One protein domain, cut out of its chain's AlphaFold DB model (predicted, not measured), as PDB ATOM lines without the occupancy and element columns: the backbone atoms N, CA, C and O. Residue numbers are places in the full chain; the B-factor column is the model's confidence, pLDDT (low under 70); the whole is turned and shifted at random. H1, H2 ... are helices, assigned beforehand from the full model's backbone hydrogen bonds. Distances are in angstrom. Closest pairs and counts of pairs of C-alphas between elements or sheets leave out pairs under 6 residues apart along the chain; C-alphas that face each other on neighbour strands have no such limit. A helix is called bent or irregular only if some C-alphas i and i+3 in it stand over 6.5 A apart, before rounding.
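What this domain is: This is residues 17 to 43 and 51 to 77 of the 78 residues of an uncharacterized protein of Staphylococcus simiae CCM 7213 = CCUG 51256 (UniProt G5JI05). A small helical hairpin, H1 and H2, sits to one side, and one longer helix, H3, stands well away from it with a gap between. H3 is a single long arm with no other helix packed on it, and the stretch before it, residues 51 to 54, is cut off from the hairpin by residues that are not printed. The printed part has 54 residues with three named helices in the order H1, H2, H3 and no named strand; its class is all helix. It is only just loose, close to extended, with a radius of gyration of the C-alphas of 14.7 A, and its outline is flat, spanning 36 by 33 by 13 A.

Where its parts are: The printed part begins with H1, residues 17 to 30, which measures 20.1 A from its first to its last C-alpha. C-alpha 17 of Gln 17 is at (-51.827, -23.409, -33.868), and C-alpha 30 of Ala 30 is at (-50.309, -7.765, -46.421). H2, residues 35 to 43, measures 11.8 A from first to last C-alpha. It is neither bent nor irregular, but only just: C-alphas 37 and 40 are 6.2 A apart. After the cut comes H3, residues 55 to 75, the longest helix with 21 residues and 30.3 A from first to last C-alpha. It begins with C-alpha 55 at (-47.238, -36.306, -32.780) and ends with C-alpha 75 at (-29.194, -12.357, -28.388).

How they stand to each other: H1 and H2 are a helical hairpin joined by a tight link of 4 residues. They touch, with 11 pairs of C-alphas within 8 A; the closest C-alphas are those of Ala 21 and Ala 42, 4.9 A apart. Their centres are 9.0 A apart, and they run opposite ways at a steep tilt of 37 degrees, only just steep. H1 and H3 are apart, and H2 and H3 are apart. In H1 and H3 every O i to N i+4 pair is within hydrogen-bond range, and in H2 4 of 5 are.

The domain as a whole: The C-alphas farthest apart are those of Asp 37 and Met 77, 39.2 A. Residues 44 to 50 are not printed, and C-alphas 43 and 51 are 12.3 A apart across this cut. The link across the cut joins H2 to H3. Residues 54 to 60, of which 55 to 60 belong to H3, and residues 62 to 77, of which 62 to 75 belong to H3, stand free. The body without them has 31 residues and spans 29 by 15 by 12 A. The mean pLDDT of the printed part is 80.0; residues 63 to 77 are under 70, and the mean of H3 is 66.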
ATOM      1  N   GLN A  17     -50.649 -23.653 -33.043       91.81
ATOM      2  CA  GLN A  17     -51.827 -23.409 -33.868       91.81
ATOM      3  C   GLN A  17     -52.138 -21.909 -33.955       91.81
ATOM      4  O   GLN A  17     -52.456 -21.398 -35.033       91.81
ATOM      5  N   ARG A  18     -52.012 -21.192 -32.834       91.25
ATOM      6  CA  ARG A  18     -52.170 -19.736 -32.751       91.25
ATOM      7  C   ARG A  18     -51.139 -19.023 -33.610       91.25
ATOM      8  O   ARG A  18     -51.509 -18.170 -34.413       91.25
ATOM      9  N   GLN A  19     -49.870 -19.416 -33.505       88.62
ATOM     10  CA  GLN A  19     -48.799 -18.844 -34.311       88.62
ATOM     11  C   GLN A  19     -49.066 -19.050 -35.805       88.62
ATOM     12  O   GLN A  19     -48.939 -18.112 -36.594       88.62
ATOM     13  N   LYS A  20     -49.532 -20.242 -36.200       91.00
ATOM     14  CA  LYS A  20     -49.920 -20.507 -37.589       91.00
ATOM     15  C   LYS A  20     -51.058 -19.597 -38.058       91.00
ATOM     16  O   LYS A  20     -50.963 -19.043 -39.155       91.00
ATOM     17  N   ALA A  21     -52.102 -19.422 -37.247       93.12
ATOM     18  CA  ALA A  21     -53.215 -18.525 -37.561       93.12
ATOM     19  C   ALA A  21     -52.737 -17.073 -37.745       93.12
ATOM     20  O   ALA A  21     -53.091 -16.435 -38.736       93.12
ATOM     21  N   ILE A  22     -51.864 -16.583 -36.860       89.88
ATOM     22  CA  ILE A  22     -51.282 -15.236 -36.939       89.88
ATOM     23  C   ILE A  22     -50.441 -15.068 -38.208       89.88
ATOM     24  O   ILE A  22     -50.579 -14.059 -38.898       89.88
ATOM     25  N   THR A  23     -49.609 -16.052 -38.562       91.56
ATOM     26  CA  THR A  23     -48.794 -16.006 -39.788       91.56
ATOM     27  C   THR A  23     -49.661 -15.931 -41.043       91.56
ATOM     28  O   THR A  23     -49.412 -15.092 -41.912       91.56
ATOM     29  N   ILE A  24     -50.703 -16.763 -41.134       92.81
ATOM     30  CA  ILE A  24     -51.641 -16.740 -42.266       92.81
ATOM     31  C   ILE A  24     -52.349 -15.386 -42.322       92.81
ATOM     32  O   ILE A  24     -52.399 -14.756 -43.378       92.81
ATOM     33  N   ALA A  25     -52.829 -14.902 -41.178       92.62
ATOM     34  CA  ALA A  25     -53.531 -13.635 -41.109       92.62
ATOM     35  C   ALA A  25     -52.654 -12.451 -41.520       92.62
ATOM     36  O   ALA A  25     -53.075 -11.622 -42.322       92.62
ATOM     37  N   ASN A  26     -51.410 -12.406 -41.049       89.62
ATOM     38  CA  ASN A  26     -50.438 -11.393 -41.448       89.62
ATOM     39  C   ASN A  26     -50.177 -11.401 -42.955       89.62
ATOM     40  O   ASN A  26     -50.144 -10.335 -43.565       89.62
ATOM     41  N   SER A  27     -50.037 -12.586 -43.557       94.25
ATOM     42  CA  SER A  27     -49.836 -12.714 -45.001       94.25
ATOM     43  C   SER A  27     -51.038 -12.202 -45.795       94.25
ATOM     44  O   SER A  27     -50.863 -11.493 -46.782       94.25
ATOM     45  N   MET A  28     -52.259 -12.513 -45.361       93.50
ATOM     46  CA  MET A  28     -53.467 -12.055 -46.047       93.50
ATOM     47  C   MET A  28     -53.700 -10.549 -45.878       93.50
ATOM     48  O   MET A  28     -54.050  -9.872 -46.839       93.50
ATOM     49  N   LEU A  29     -53.456  -9.996 -44.689       91.00
ATOM     50  CA  LEU A  29     -53.534  -8.549 -44.472       91.00
ATOM     51  C   LEU A  29     -52.529  -7.800 -45.358       91.00
ATOM     52  O   LEU A  29     -52.876  -6.782 -45.950       91.00
ATOM     53  N   ALA A  30     -51.310  -8.330 -45.514       91.19
ATOM     54  CA  ALA A  30     -50.309  -7.765 -46.421       91.19
ATOM     55  C   ALA A  30     -50.739  -7.812 -47.900       91.19
ATOM     56  O   ALA A  30     -50.323  -6.970 -48.689       91.19
ATOM     57  N   GLN A  31     -51.598  -8.765 -48.267       92.62
ATOM     58  CA  GLN A  31     -52.198  -8.875 -49.600       92.62
ATOM     59  C   GLN A  31     -53.435  -7.977 -49.789       92.62
ATOM     60  O   GLN A  31     -54.043  -7.999 -50.855       92.62
ATOM     61  N   GLY A  32     -53.819  -7.191 -48.777       93.12
ATOM     62  CA  GLY A  32     -54.943  -6.256 -48.856       93.12
ATOM     63  C   GLY A  32     -56.302  -6.839 -48.464       93.12
ATOM     64  O   GLY A  32     -57.323  -6.185 -48.671       93.12
ATOM     65  N   TYR A  33     -56.348  -8.044 -47.884       92.00
ATOM     66  CA  TYR A  33     -57.591  -8.594 -47.334       92.00
ATOM     67  C   TYR A  33     -58.005  -7.857 -46.058       92.00
ATOM     68  O   TYR A  33     -57.167  -7.342 -45.318       92.00
ATOM     69  N   THR A  34     -59.305  -7.845 -45.761       89.81
ATOM     70  CA  THR A  34     -59.825  -7.210 -44.545       89.81
ATOM     71  C   THR A  34     -59.760  -8.155 -43.347       89.81
ATOM     72  O   THR A  34     -59.919  -9.366 -43.492       89.81
ATOM     73  N   GLU A  35     -59.605  -7.624 -42.130       85.19
ATOM     74  CA  GLU A  35     -59.589  -8.453 -40.912       85.19
ATOM     75  C   GLU A  35     -60.839  -9.336 -40.769       85.19
ATOM     76  O   GLU A  35     -60.739 -10.479 -40.320       85.19
ATOM     77  N   LYS A  36     -62.006  -8.848 -41.209       88.56
ATOM     78  CA  LYS A  36     -63.269  -9.598 -41.159       88.56
ATOM     79  C   LYS A  36     -63.222 -10.885 -41.987       88.56
ATOM     80  O   LYS A  36     -63.785 -11.888 -41.558       88.56
ATOM     81  N   ASP A  37     -62.522 -10.865 -43.119       90.44
ATOM     82  CA  ASP A  37     -62.354 -12.029 -43.997       90.44
ATOM     83  C   ASP A  37     -61.179 -12.900 -43.545       90.44
ATOM     84  O   ASP A  37     -61.227 -14.131 -43.579       90.44
ATOM     85  N   VAL A  38     -60.116 -12.256 -43.068       93.06
ATOM     86  CA  VAL A  38     -58.879 -12.921 -42.670       93.06
ATOM     87  C   VAL A  38     -59.075 -13.819 -41.455       93.06
ATOM     88  O   VAL A  38     -58.592 -14.951 -41.457       93.06
ATOM     89  N   ILE A  39     -59.791 -13.360 -40.425       90.44
ATOM     90  CA  ILE A  39     -59.982 -14.118 -39.178       90.44
ATOM     91  C   ILE A  39     -60.588 -15.513 -39.422       90.44
ATOM     92  O   ILE A  39     -59.983 -16.496 -38.976       90.44
ATOM     93  N   PRO A  40     -61.735 -15.669 -40.117       94.50
ATOM     94  CA  PRO A  40     -62.316 -16.989 -40.355       94.50
ATOM     95  C   PRO A  40     -61.444 -17.863 -41.268       94.50
ATOM     96  O   PRO A  40     -61.330 -19.069 -41.026       94.50
ATOM     97  N   ILE A  41     -60.782 -17.277 -42.273       93.88
ATOM     98  CA  ILE A  41     -59.911 -18.019 -43.197       93.88
ATOM     99  C   ILE A  41     -58.683 -18.560 -42.457       93.88
ATOM    100  O   ILE A  41     -58.429 -19.767 -42.487       93.88
ATOM    101  N   ALA A  42     -57.972 -17.699 -41.727       94.31
ATOM    102  CA  ALA A  42     -56.815 -18.078 -40.926       94.31
ATOM    103  C   ALA A  42     -57.180 -19.113 -39.854       94.31
ATOM    104  O   ALA A  42     -56.469 -20.103 -39.680       94.31
ATOM    105  N   THR A  43     -58.336 -18.953 -39.201       94.56
ATOM    106  CA  THR A  43     -58.863 -19.922 -38.228       94.56
ATOM    107  C   THR A  43     -59.056 -21.304 -38.844       94.56
ATOM    108  O   THR A  43     -58.612 -22.309 -38.285       94.56
ATOM    109  N   ARG A  51     -54.641 -30.259 -37.268       92.50
ATOM    110  CA  ARG A  51     -55.206 -31.619 -37.336       92.50
ATOM    111  C   ARG A  51     -54.424 -32.579 -38.234       92.50
ATOM    112  O   ARG A  51     -54.595 -33.784 -38.098       92.50
ATOM    113  N   MET A  52     -53.636 -32.059 -39.170       92.00
ATOM    114  CA  MET A  52     -52.782 -32.861 -40.046       92.00
ATOM    115  C   MET A  52     -51.407 -33.135 -39.433       92.00
ATOM    116  O   MET A  52     -50.670 -33.954 -39.979       92.00
ATOM    117  N   LEU A  53     -51.046 -32.458 -38.338       89.12
ATOM    118  CA  LEU A  53     -49.783 -32.710 -37.661       89.12
ATOM    119  C   LEU A  53     -49.836 -34.053 -36.937       89.12
ATOM    120  O   LEU A  53     -50.758 -34.352 -36.180       89.12
ATOM    121  N   THR A  54     -48.805 -34.847 -37.174       86.38
ATOM    122  CA  THR A  54     -48.494 -36.034 -36.376       86.38
ATOM    123  C   THR A  54     -47.876 -35.625 -35.043       86.38
ATOM    124  O   THR A  54     -47.405 -34.496 -34.876       86.38
ATOM    125  N   LYS A  55     -47.855 -36.553 -34.084       81.62
ATOM    126  CA  LYS A  55     -47.238 -36.306 -32.780       81.62
ATOM    127  C   LYS A  55     -45.741 -36.013 -32.919       81.62
ATOM    128  O   LYS A  55     -45.266 -35.058 -32.326       81.62
ATOM    129  N   GLU A  56     -45.035 -36.739 -33.785       81.31
ATOM    130  CA  GLU A  56     -43.611 -36.497 -34.046       81.31
ATOM    131  C   GLU A  56     -43.354 -35.091 -34.607       81.31
ATOM    132  O   GLU A  56     -42.356 -34.454 -34.277       81.31
ATOM    133  N   GLN A  57     -44.259 -34.582 -35.449       80.56
ATOM    134  CA  GLN A  57     -44.161 -33.217 -35.963       80.56
ATOM    135  C   GLN A  57     -44.425 -32.183 -34.869       80.56
ATOM    136  O   GLN A  57     -43.721 -31.179 -34.828       80.56
ATOM    137  N   LEU A  58     -45.410 -32.415 -33.995       80.88
ATOM    138  CA  LEU A  58     -45.667 -31.542 -32.846       80.88
ATOM    139  C   LEU A  58     -44.439 -31.466 -31.930       80.88
ATOM    140  O   LEU A  58     -43.977 -30.363 -31.651       80.88
ATOM    141  N   ASP A  59     -43.856 -32.612 -31.579       79.62
ATOM    142  CA  ASP A  59     -42.669 -32.689 -30.721       79.62
ATOM    143  C   ASP A  59     -41.465 -31.972 -31.364       79.62
ATOM    144  O   ASP A  59     -40.754 -31.202 -30.713       79.62
ATOM    145  N   ALA A  60     -41.258 -32.149 -32.675       78.62
ATOM    146  CA  ALA A  60     -40.215 -31.435 -33.411       78.62
ATOM    147  C   ALA A  60     -40.431 -29.912 -33.401       78.62
ATOM    148  O   ALA A  60     -39.473 -29.151 -33.245       78.62
ATOM    149  N   TYR A  61     -41.680 -29.458 -33.536       73.56
ATOM    150  CA  TYR A  61     -42.005 -28.037 -33.487       73.56
ATOM    151  C   TYR A  61     -41.788 -27.437 -32.098       73.56
ATOM    152  O   TYR A  61     -41.210 -26.353 -32.013       73.56
ATOM    153  N   GLU A  62     -42.183 -28.127 -31.027       70.69
ATOM    154  CA  GLU A  62     -41.942 -27.670 -29.653       70.69
ATOM    155  C   GLU A  62     -40.445 -27.523 -29.368       70.69
ATOM    156  O   GLU A  62     -40.014 -26.486 -28.864       70.69
ATOM    157  N   HIS A  63     -39.629 -28.488 -29.798       68.56
ATOM    158  CA  HIS A  63     -38.174 -28.381 -29.692       68.56
ATOM    159  C   HIS A  63     -37.609 -27.178 -30.465       68.56
ATOM    160  O   HIS A  63     -36.726 -26.484 -29.959       68.56
ATOM    161  N   THR A  64     -38.120 -26.890 -31.668       63.34
ATOM    162  CA  THR A  64     -37.662 -25.725 -32.443       63.34
ATOM    163  C   THR A  64     -38.133 -24.384 -31.881       63.34
ATOM    164  O   THR A  64     -37.363 -23.427 -31.938       63.34
ATOM    165  N   ASP A  65     -39.348 -24.292 -31.325       60.72
ATOM    166  CA  ASP A  65     -39.846 -23.053 -30.708       60.72
ATOM    167  C   ASP A  65     -39.059 -22.734 -29.436       60.72
ATOM    168  O   ASP A  65     -38.671 -21.586 -29.236       60.72
ATOM    169  N   ILE A  66     -38.733 -23.747 -28.623       59.47
ATOM    170  CA  ILE A  66     -37.858 -23.586 -27.452       59.47
ATOM    171  C   ILE A  66     -36.486 -23.070 -27.892       59.47
ATOM    172  O   ILE A  66     -36.023 -22.058 -27.376       59.47
ATOM    173  N   MET A  67     -35.875 -23.682 -28.913       59.22
ATOM    174  CA  MET A  67     -34.574 -23.226 -29.411       59.22
ATOM    175  C   MET A  67     -34.614 -21.804 -29.979       59.22
ATOM    176  O   MET A  67     -33.695 -21.032 -29.729       59.22
ATOM    177  N   GLN A  68     -35.656 -21.423 -30.727       56.62
ATOM    178  CA  GLN A  68     -35.776 -20.060 -31.256       56.62
ATOM    179  C   GLN A  68     -36.058 -19.041 -30.151       56.62
ATOM    180  O   GLN A  68     -35.490 -17.950 -30.175       56.62
ATOM    181  N   ARG A  69     -36.900 -19.383 -29.170       56.84
ATOM    182  CA  ARG A  69     -37.204 -18.513 -28.032       56.84
ATOM    183  C   ARG A  69     -35.959 -18.296 -27.170       56.84
ATOM    184  O   ARG A  69     -35.642 -17.150 -26.861       56.84
ATOM    185  N   ASP A  70     -35.215 -19.358 -26.876       56.03
ATOM    186  CA  ASP A  70     -33.958 -19.291 -26.126       56.03
ATOM    187  C   ASP A  70     -32.870 -18.543 -26.909       56.03
ATOM    188  O   ASP A  70     -32.168 -17.703 -26.345       56.03
ATOM    189  N   TYR A  71     -32.777 -18.756 -28.226       56.09
ATOM    190  CA  TYR A  71     -31.844 -18.031 -29.090       56.09
ATOM    191  C   TYR A  71     -32.138 -16.525 -29.112       56.09
ATOM    192  O   TYR A  71     -31.237 -15.712 -28.909       56.09
ATOM    193  N   VAL A  72     -33.404 -16.131 -29.277       53.25
ATOM    194  CA  VAL A  72     -33.812 -14.718 -29.259       53.25
ATOM    195  C   VAL A  72     -33.559 -14.075 -27.890       53.25
ATOM    196  O   VAL A  72     -33.089 -12.940 -27.841       53.25
ATOM    197  N   ILE A  73     -33.809 -14.781 -26.781       57.41
ATOM    198  CA  ILE A  73     -33.500 -14.283 -25.427       57.41
ATOM    199  C   ILE A  73     -31.988 -14.104 -25.245       57.41
ATOM    200  O   ILE A  73     -31.558 -13.081 -24.716       57.41
ATOM    201  N   SER A  74     -31.181 -15.053 -25.727       57.78
ATOM    202  CA  SER A  74     -29.720 -14.987 -25.615       57.78
ATOM    203  C   SER A  74     -29.097 -13.834 -26.414       57.78
ATOM    204  O   SER A  74     -28.099 -13.266 -25.981       57.78
ATOM    205  N   PHE A  75     -29.702 -13.439 -27.540       54.81
ATOM    206  CA  PHE A  75     -29.194 -12.357 -28.388       54.81
ATOM    207  C   PHE A  75     -29.604 -10.956 -27.900       54.81
ATOM    208  O   PHE A  75     -28.903  -9.987 -28.159       54.81
ATOM    209  N   ASN A  76     -30.717 -10.834 -27.170       47.62
ATOM    210  CA  ASN A  76     -31.228  -9.546 -26.676       47.62
ATOM    211  C   ASN A  76     -30.666  -9.131 -25.296       47.62
ATOM    212  O   ASN A  76     -31.066  -8.094 -24.769       47.62
ATOM    213  N   MET A  77     -29.780  -9.938 -24.698       51.06
ATOM    214  CA  MET A  77     -29.042  -9.621 -23.460       51.06
ATOM    215  C   MET A  77     -27.555  -9.277 -23.696       51.06
ATOM    216  O   MET A  77     -26.808  -9.168 -22.724       51.06
TER     217      MET A  77